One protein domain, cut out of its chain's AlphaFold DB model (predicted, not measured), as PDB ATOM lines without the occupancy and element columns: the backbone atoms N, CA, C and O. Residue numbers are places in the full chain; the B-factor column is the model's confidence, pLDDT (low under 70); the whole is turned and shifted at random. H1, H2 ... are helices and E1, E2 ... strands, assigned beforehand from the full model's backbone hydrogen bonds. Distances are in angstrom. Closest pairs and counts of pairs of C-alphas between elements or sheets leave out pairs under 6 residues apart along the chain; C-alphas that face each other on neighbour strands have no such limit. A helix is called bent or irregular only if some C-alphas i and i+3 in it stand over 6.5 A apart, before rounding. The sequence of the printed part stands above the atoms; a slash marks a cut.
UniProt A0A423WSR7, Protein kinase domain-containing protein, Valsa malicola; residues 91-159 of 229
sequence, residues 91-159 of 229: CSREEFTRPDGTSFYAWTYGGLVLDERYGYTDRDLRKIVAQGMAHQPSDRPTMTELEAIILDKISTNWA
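This is residues 91 to 159 of the 229 residues of the protein "Protein kinase domain-containing protein" of Valsa malicola (UniProt A0A423WSR7). A two-stranded hairpin, E1 and E2, packs with H2 in the middle and short H1 beside them; H3 runs outward as an arm, and its residues 154 to 159 stick out. The printed part has 69 residues, with three named helices and two named strands in the order E1, E2, H1, H2, H3 along the chain; the class is mixed, helices and strands, and the sheet E1 - E2 is antiparallel. The whole is compact, radius of gyration of the C-alphas 12.1 A, spanning 38 by 28 by 16 A.

Start at the hairpin of E1, residues 92 to 97, and E2, residues 103 to 108: N 94 and O 106 are within hydrogen-bond range at 3.0 A. H2, residues 123 to 132, has C-alpha 130 at 6.3 A from C-alpha 108. H1, residues 111 to 114, touches H2, closest C-alphas 111 and 130, 5.6 A. H3, residues 143 to 159, is near H2, with 9 pairs of C-alphas within 10 A. Every O i to N i+4 pair is within range in H2, 11 of 13 in H3; H1 is too short for one.

Find C-alpha 92 at (232.093, 199.433, 240.165); E1 runs 16.1 A from there, E2 15.0 A, H1 5.5 A and H2 14.2 A. H3 runs 23.8 A to C-alpha 159 at (222.790, 234.652, 233.746), with a kink of 28 degrees near residue 153; it is irregular, C-alphas 156 and 159 being 7.5 A apart.

C-alphas 91 and 159, the two farthest apart, are 38.1 A apart. The printed part has no cut and no long link; look for pLDDT under 70 at residues 155 to 159.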
ATOM      1  N   CYS A  91     229.087 197.607 243.453       94.00
ATOM      2  CA  CYS A  91     230.226 198.511 243.389       94.00
ATOM      3  C   CYS A  91     230.976 198.319 242.069       94.00
ATOM      4  O   CYS A  91     231.290 197.187 241.695       94.00
ATOM      5  N   SER A  92     231.279 199.418 241.381       96.44
ATOM      6  CA  SER A  92     232.093 199.433 240.165       96.44
ATOM      7  C   SER A  92     233.323 200.315 240.352       96.44
ATOM      8  O   SER A  92     233.378 201.167 241.243       96.44
ATOM      9  N   ARG A  93     234.349 200.075 239.533       97.94
ATOM     10  CA  ARG A  93     235.580 200.864 239.531       97.94
ATOM     11  C   ARG A  93     235.521 201.854 238.381       97.94
ATOM     12  O   ARG A  93     235.521 201.436 237.229       97.94
ATOM     13  N   GLU A  94     235.529 203.137 238.710       97.88
ATOM     14  CA  GLU A  94     235.339 204.224 237.749       97.88
ATOM     15  C   GLU A  94     236.508 205.213 237.796       97.88
ATOM     16  O   GLU A  94     237.198 205.328 238.813       97.88
ATOM     17  N   GLU A  95     236.727 205.919 236.686       97.50
ATOM     18  CA  GLU A  95     237.696 207.014 236.592       97.50
ATOM     19  C   GLU A  95     237.014 208.359 236.874       97.50
ATOM     20  O   GLU A  95     236.017 208.730 236.245       97.50
ATOM     21  N   PHE A  96     237.598 209.121 237.793       96.44
ATOM     22  CA  PHE A  96     237.172 210.465 238.159       96.44
ATOM     23  C   PHE A  96     238.284 211.465 237.880       96.44
ATOM     24  O   PHE A  96     239.462 211.124 237.927       96.44
ATOM     25  N   THR A  97     237.899 212.713 237.628       94.25
ATOM     26  CA  THR A  97     238.829 213.819 237.396       94.25
ATOM     27  C   THR A  97     238.499 214.925 238.383       94.25
ATOM     28  O   THR A  97     237.345 215.343 238.479       94.25
ATOM     29  N   ARG A  98     239.502 215.374 239.133       90.81
ATOM     30  CA  ARG A  98     239.382 216.493 240.069       90.81
ATOM     31  C   ARG A  98     239.408 217.837 239.326       90.81
ATOM     32  O   ARG A  98     239.851 217.888 238.178       90.81
ATOM     33  N   PRO A  99     238.972 218.941 239.961       88.88
ATOM     34  CA  PRO A  99     238.996 220.271 239.343       88.88
ATOM     35  C   PRO A  99     240.388 220.761 238.911       88.88
ATOM     36  O   PRO A  99     240.490 221.599 238.024       88.88
ATOM     37  N   ASP A 100     241.459 220.235 239.509       88.62
ATOM     38  CA  ASP A 100     242.851 220.514 239.126       88.62
ATOM     39  C   ASP A 100     243.308 219.755 237.860       88.62
ATOM     40  O   ASP A 100     244.435 219.936 237.401       88.62
ATOM     41  N   GLY A 101     242.442 218.911 237.288       90.38
ATOM     42  CA  GLY A 101     242.730 218.060 236.133       90.38
ATOM     43  C   GLY A 101     243.320 216.691 236.486       90.38
ATOM     44  O   GLY A 101     243.558 215.889 235.584       90.38
ATOM     45  N   THR A 102     243.536 216.384 237.767       93.25
ATOM     46  CA  THR A 102     244.088 215.095 238.202       93.25
ATOM     47  C   THR A 102     243.045 213.984 238.061       93.25
ATOM     48  O   THR A 102     242.000 214.018 238.715       93.25
ATOM     49  N   SER A 103     243.338 212.967 237.243       95.75
ATOM     50  CA  SER A 103     242.524 211.747 237.143       95.75
ATOM     51  C   SER A 103     242.945 210.680 238.157       95.75
ATOM     52  O   SER A 103     244.133 210.475 238.406       95.75
ATOM     53  N   PHE A 104     241.973 209.952 238.703       96.88
ATOM     54  CA  PHE A 104     242.190 208.821 239.604       96.88
ATOM     55  C   PHE A 104     241.067 207.786 239.467       96.88
ATOM     56  O   PHE A 104     239.982 208.088 238.973       96.88
ATOM     57  N   TYR A 105     241.323 206.553 239.906       97.75
ATOM     58  CA  TYR A 105     240.311 205.498 239.940       97.75
ATOM     59  C   TYR A 105     239.793 205.308 241.358       97.75
ATOM     60  O   TYR A 105     240.604 205.169 242.273       97.75
ATOM     61  N   ALA A 106     238.477 205.194 241.519       97.88
ATOM     62  CA  ALA A 106     237.859 204.860 242.796       97.88
ATOM     63  C   ALA A 106     236.757 203.811 242.635       97.88
ATOM     64  O   ALA A 106     236.119 203.686 241.587       97.88
ATOM     65  N   TRP A 107     236.543 203.046 243.701       98.06
ATOM     66  CA  TRP A 107     235.392 202.160 243.829       98.06
ATOM     67  C   TRP A 107     234.177 202.987 244.238       98.06
ATOM     68  O   TRP A 107     234.242 203.722 245.219       98.06
ATOM     69  N   THR A 108     233.073 202.876 243.506       97.81
ATOM     70  CA  THR A 108     231.843 203.631 243.761       97.81
ATOM     71  C   THR A 108     230.611 202.742 243.693       97.81
ATOM     72  O   THR A 108     230.550 201.792 242.916       97.81
ATOM     73  N   TYR A 109     229.606 203.072 244.500       96.88
ATOM     74  CA  TYR A 109     228.273 202.467 244.437       96.88
ATOM     75  C   TYR A 109     227.326 203.210 243.480       96.88
ATOM     76  O   TYR A 109     226.193 202.795 243.256       96.88
ATOM     77  N   GLY A 110     227.784 204.325 242.907       96.38
ATOM     78  CA  GLY A 110     227.023 205.157 241.984       96.38
ATOM     79  C   GLY A 110     227.311 204.892 240.506       96.38
ATOM     80  O   GLY A 110     226.723 205.568 239.669       96.38
ATOM     81  N   GLY A 111     228.173 203.933 240.150       96.31
ATOM     82  CA  GLY A 111     228.628 203.727 238.765       96.31
ATOM     83  C   GLY A 111     227.507 203.569 237.733       96.31
ATOM     84  O   GLY A 111     227.636 204.026 236.602       96.31
ATOM     85  N   LEU A 112     226.348 203.048 238.147       95.88
ATOM     86  CA  LEU A 112     225.175 202.906 237.284       95.88
ATOM     87  C   LEU A 112     224.727 204.222 236.626       95.88
ATOM     88  O   LEU A 112     224.270 204.190 235.485       95.88
ATOM     89  N   VAL A 113     224.860 205.379 237.296       96.56
ATOM     90  CA  VAL A 113     224.477 206.667 236.681       96.56
ATOM     91  C   VAL A 113     225.408 207.074 235.543       96.56
ATOM     92  O   VAL A 113     225.058 207.957 234.770       96.56
ATOM     93  N   LEU A 114     226.579 206.458 235.394       96.88
ATOM     94  CA  LEU A 114     227.509 206.780 234.311       96.88
ATOM     95  C   LEU A 114     227.105 206.145 232.973       96.88
ATOM     96  O   LEU A 114     227.555 206.622 231.932       96.88
ATOM     97  N   ASP A 115     226.204 205.160 232.990       95.69
ATOM     98  CA  ASP A 115     225.643 204.529 231.793       95.69
ATOM     99  C   ASP A 115     224.975 205.561 230.860       95.69
ATOM    100  O   ASP A 115     224.323 206.516 231.301       95.69
ATOM    101  N   GLU A 116     225.127 205.360 229.550       95.00
ATOM    102  CA  GLU A 116     224.613 206.254 228.509       95.00
ATOM    103  C   GLU A 116     223.081 206.356 228.512       95.00
ATOM    104  O   GLU A 116     222.523 207.378 228.114       95.00
ATOM    105  N   ARG A 117     222.371 205.356 229.052       96.56
ATOM    106  CA  ARG A 117     220.910 205.407 229.225       96.56
ATOM    107  C   ARG A 117     220.442 206.565 230.115       96.56
ATOM    108  O   ARG A 117     219.287 206.971 230.028       96.56
ATOM    109  N   TYR A 118     221.333 207.108 230.950       96.50
ATOM    110  CA  TYR A 118     221.091 208.293 231.776       96.50
ATOM    111  C   TYR A 118     221.695 209.574 231.181       96.50
ATOM    112  O   TYR A 118     221.787 210.595 231.864       96.50
ATOM    113  N   GLY A 119     222.076 209.552 229.900       94.38
ATOM    114  CA  GLY A 119     222.676 210.674 229.172       94.38
ATOM    115  C   GLY A 119     221.809 211.935 229.086       94.38
ATOM    116  O   GLY A 119     222.321 212.999 228.756       94.38
ATOM    117  N   TYR A 120     220.524 211.860 229.451       91.94
ATOM    118  CA  TYR A 120     219.657 213.038 229.600       91.94
ATOM    119  C   TYR A 120     220.042 213.945 230.779       91.94
ATOM    120  O   TYR A 120     219.575 215.080 230.849       91.94
ATOM    121  N   THR A 121     220.862 213.460 231.718       93.69
ATOM    122  CA  THR A 121     221.424 214.267 232.807       93.69
ATOM    123  C   THR A 121     222.869 214.644 232.477       93.69
ATOM    124  O   THR A 121     223.634 213.811 231.981       93.69
ATOM    125  N   ASP A 122     223.245 215.891 232.785       91.81
ATOM    126  CA  ASP A 122     224.599 216.424 232.592       91.81
ATOM    127  C   ASP A 122     225.674 215.438 233.080       91.81
ATOM    128  O   ASP A 122     225.589 214.880 234.178       91.81
ATOM    129  N   ARG A 123     226.675 215.192 232.229       92.94
ATOM    130  CA  ARG A 123     227.704 214.177 232.476       92.94
ATOM    131  C   ARG A 123     228.522 214.485 233.727       92.94
ATOM    132  O   ARG A 123     228.859 213.553 234.455       92.94
ATOM    133  N   ASP A 124     228.820 215.753 233.988       91.75
ATOM    134  CA  ASP A 124     229.629 216.138 235.142       91.75
ATOM    135  C   ASP A 124     228.822 215.983 236.428       91.75
ATOM    136  O   ASP A 124     229.330 215.424 237.396       91.75
ATOM    137  N   LEU A 125     227.529 216.330 236.414       93.44
ATOM    138  CA  LEU A 125     226.627 216.021 237.525       93.44
ATOM    139  C   LEU A 125     226.588 214.513 237.816       93.44
ATOM    140  O   LEU A 125     226.719 214.111 238.972       93.44
ATOM    141  N   ARG A 126     226.459 213.665 236.785       96.56
ATOM    142  CA  ARG A 126     226.475 212.199 236.957       96.56
ATOM    143  C   ARG A 126     227.804 211.709 237.541       96.56
ATOM    144  O   ARG A 126     227.789 210.883 238.451       96.56
ATOM    145  N   LYS A 127     228.938 212.253 237.082       96.25
ATOM    146  CA  LYS A 127     230.269 211.952 237.634       96.25
ATOM    147  C   LYS A 127     230.402 212.354 239.100       96.25
ATOM    148  O   LYS A 127     230.881 211.546 239.885       96.25
ATOM    149  N   ILE A 128     229.942 213.543 239.484       96.12
ATOM    150  CA  ILE A 128     229.995 214.019 240.876       96.12
ATOM    151  C   ILE A 128     229.117 213.158 241.779       96.12
ATOM    152  O   ILE A 128     229.536 212.799 242.875       96.12
ATOM    153  N   VAL A 129     227.915 212.793 241.321       97.44
ATOM    154  CA  VAL A 129     227.024 211.889 242.062       97.44
ATOM    155  C   VAL A 129     227.692 210.531 242.263       97.44
ATOM    156  O   VAL A 129     227.743 210.038 243.388       97.44
ATOM    157  N   ALA A 130     228.277 209.953 241.211       97.81
ATOM    158  CA  ALA A 130     229.023 208.705 241.334       97.81
ATOM    159  C   ALA A 130     230.235 208.850 242.273       97.81
ATOM    160  O   ALA A 130     230.433 208.009 243.145       97.81
ATOM    161  N   GLN A 131     231.010 209.929 242.179       97.88
ATOM    162  CA  GLN A 131     232.162 210.162 243.053       97.88
ATOM    163  C   GLN A 131     231.745 210.365 244.521       97.88
ATOM    164  O   GLN A 131     232.393 209.855 245.430       97.88
ATOM    165  N   GLY A 132     230.632 211.057 244.777       97.88
ATOM    166  CA  GLY A 132     230.065 211.226 246.118       97.88
ATOM    167  C   GLY A 132     229.661 209.902 246.771       97.88
ATOM    168  O   GLY A 132     229.674 209.792 247.995       97.88
ATOM    169  N   MET A 133     229.379 208.879 245.960       97.94
ATOM    170  CA  MET A 133     229.109 207.507 246.394       97.94
ATOM    171  C   MET A 133     230.362 206.611 246.419       97.94
ATOM    172  O   MET A 133     230.239 205.384 246.397       97.94
ATOM    173  N   ALA A 134     231.572 207.184 246.452       98.12
ATOM    174  CA  ALA A 134     232.799 206.402 246.563       98.12
ATOM    175  C   ALA A 134     232.859 205.603 247.880       98.12
ATOM    176  O   ALA A 134     232.412 206.063 248.941       98.12
ATOM    177  N   HIS A 135     233.425 204.397 247.792       97.81
ATOM    178  CA  HIS A 135     233.601 203.474 248.905       97.81
ATOM    179  C   HIS A 135     234.490 204.085 249.988       97.81
ATOM    180  O   HIS A 135     234.084 204.127 251.148       97.81
ATOM    181  N   GLN A 136     235.656 204.611 249.602       97.31
ATOM    182  CA  GLN A 136     236.529 205.324 250.526       97.31
ATOM    183  C   GLN A 136     236.076 206.783 250.667       97.31
ATOM    184  O   GLN A 136     235.895 207.471 249.658       97.31
ATOM    185  N   PRO A 137     235.935 207.300 251.898       96.88
ATOM    186  CA  PRO A 137     235.641 208.707 252.144       96.88
ATOM    187  C   PRO A 137     236.584 209.703 251.462       96.88
ATOM    188  O   PRO A 137     236.130 210.738 250.986       96.88
ATOM    189  N   SER A 138     237.880 209.388 251.389       96.44
ATOM    190  CA  SER A 138     238.918 210.254 250.809       96.44
ATOM    191  C   SER A 138     238.822 210.429 249.293       96.44
ATOM    192  O   SER A 138     239.408 211.367 248.753       96.44
ATOM    193  N   ASP A 139     238.109 209.532 248.611       97.25
ATOM    194  CA  ASP A 139     237.899 209.583 247.162       97.25
ATOM    195  C   ASP A 139     236.699 210.465 246.782       97.25
ATOM    196  O   ASP A 139     236.555 210.876 245.624       97.25
ATOM    197  N   ARG A 140     235.833 210.774 247.756       97.38
ATOM    198  CA  ARG A 140     234.682 211.663 247.576       97.38
ATOM    199  C   ARG A 140     235.167 213.106 247.389       97.38
ATOM    200  O   ARG A 140     236.206 213.477 247.934       97.38
ATOM    201  N   PRO A 141     234.424 213.940 246.642       96.12
ATOM    202  CA  PRO A 141     234.825 215.319 246.426       96.12
ATOM    203  C   PRO A 141     234.761 216.106 247.737       96.12
ATOM    204  O   PRO A 141     233.823 215.979 248.526       96.12
ATOM    205  N   THR A 142     235.769 216.940 247.955       95.19
ATOM    206  CA  THR A 142     235.825 217.897 249.059       95.19
ATOM    207  C   THR A 142     234.776 218.995 248.885       95.19
ATOM    208  O   THR A 142     234.292 219.256 247.783       95.19
ATOM    209  N   MET A 143     234.447 219.696 249.973       92.75
ATOM    210  CA  MET A 143     233.515 220.828 249.903       92.75
ATOM    211  C   MET A 143     234.007 221.926 248.949       92.75
ATOM    212  O   MET A 143     233.215 222.477 248.193       92.75
ATOM    213  N   THR A 144     235.316 222.198 248.936       93.06
ATOM    214  CA  THR A 144     235.937 223.176 248.031       93.06
ATOM    215  C   THR A 144     235.851 222.740 246.570       93.06
ATOM    216  O   THR A 144     235.564 223.560 245.705       93.06
ATOM    217  N   GLU A 145     236.053 221.450 246.279       93.06
ATOM    218  CA  GLU A 145     235.883 220.919 244.921       93.06
ATOM    219  C   GLU A 145     234.419 220.993 244.474       93.06
ATOM    220  O   GLU A 145     234.145 221.431 243.358       93.06
ATOM    221  N   LEU A 146     233.471 220.633 245.347       91.69
ATOM    222  CA  LEU A 146     232.038 220.762 245.065       91.69
ATOM    223  C   LEU A 146     231.647 222.215 244.791       91.69
ATOM    224  O   LEU A 146     230.946 222.477 243.818       91.69
ATOM    225  N   GLU A 147     232.106 223.156 245.615       89.88
ATOM    226  CA  GLU A 147     231.844 224.584 245.436       89.88
ATOM    227  C   GLU A 147     232.402 225.092 244.103       89.88
ATOM    228  O   GLU A 147     231.672 225.736 243.353       89.88
ATOM    229  N   ALA A 148     233.646 224.743 243.762       88.44
ATOM    230  CA  ALA A 148     234.255 225.125 242.491       88.44
ATOM    231  C   ALA A 148     233.443 224.613 241.292       88.44
ATOM    232  O   ALA A 148     233.151 225.379 240.375       88.44
ATOM    233  N   ILE A 149     233.015 223.346 241.320       88.06
ATOM    234  CA  ILE A 149     232.228 222.761 240.228       88.06
ATOM    235  C   ILE A 149     230.826 223.381 240.151       88.06
ATOM    236  O   ILE A 149     230.328 223.674 239.064       88.06
ATOM    237  N   ILE A 150     230.179 223.606 241.298       86.62
ATOM    238  CA  ILE A 150     228.863 224.250 241.358       86.62
ATOM    239  C   ILE A 150     228.954 225.673 240.809       86.62
ATOM    240  O   ILE A 150     228.126 226.051 239.986       86.62
ATOM    241  N   LEU A 151     229.951 226.457 241.222       85.19
ATOM    242  CA  LEU A 151     230.147 227.824 240.745       85.19
ATOM    243  C   LEU A 151     230.499 227.868 239.259       85.19
ATOM    244  O   LEU A 151     230.000 228.745 238.565       85.19
ATOM    245  N   ASP A 152     231.285 226.930 238.739       84.94
ATOM    246  CA  ASP A 152     231.562 226.820 237.303       84.94
ATOM    247  C   ASP A 152     230.275 226.543 236.499       84.94
ATOM    248  O   ASP A 152     229.918 227.279 235.571       84.94
ATOM    249  N   LYS A 153     229.480 225.559 236.937       82.38
ATOM    250  CA  LYS A 153     228.210 225.192 236.287       82.38
ATOM    251  C   LYS A 153     227.131 226.262 236.427       82.38
ATOM    252  O   LYS A 153     226.361 226.482 235.489       82.38
ATOM    253  N   ILE A 154     227.064 226.934 237.576       80.50
ATOM    254  CA  ILE A 154     226.151 228.055 237.810       80.50
ATOM    255  C   ILE A 154     226.625 229.267 237.015       80.50
ATOM    256  O   ILE A 154     225.828 229.804 236.267       80.50
ATOM    257  N   SER A 155     227.888 229.688 237.089       69.88
ATOM    258  CA  SER A 155     228.393 230.882 236.384       69.88
ATOM    259  C   SER A 155     228.191 230.808 234.866       69.88
ATOM    260  O   SER A 155     227.810 231.802 234.248       69.88
ATOM    261  N   THR A 156     228.317 229.610 234.293       60.59
ATOM    262  CA  THR A 156     228.046 229.344 232.874       60.59
ATOM    263  C   THR A 156     226.558 229.487 232.509       60.59
ATOM    264  O   THR A 156     226.233 229.813 231.370       60.59
ATOM    265  N   ASN A 157     225.633 229.266 233.452       55.34
ATOM    266  CA  ASN A 157     224.210 229.048 233.153       55.34
ATOM    267  C   ASN A 157     223.233 229.988 233.896       55.34
ATOM    268  O   ASN A 157     222.074 230.105 233.508       55.34
ATOM    269  N   TRP A 158     223.665 230.679 234.953       50.41
ATOM    270  CA  TRP A 158     222.798 231.456 235.846       50.41
ATOM    271  C   TRP A 158     222.307 232.744 235.200       50.41
ATOM    272  O   TRP A 158     221.116 233.027 235.265       50.41
ATOM    273  N   ALA A 159     223.181 233.459 234.487       50.41
ATOM    274  CA  ALA A 159     222.790 234.652 233.746       50.41
ATOM    275  C   ALA A 159     221.752 234.309 232.660       50.41
ATOM    276  O   ALA A 159     220.797 235.052 232.461       50.41
TER     277      ALA A 159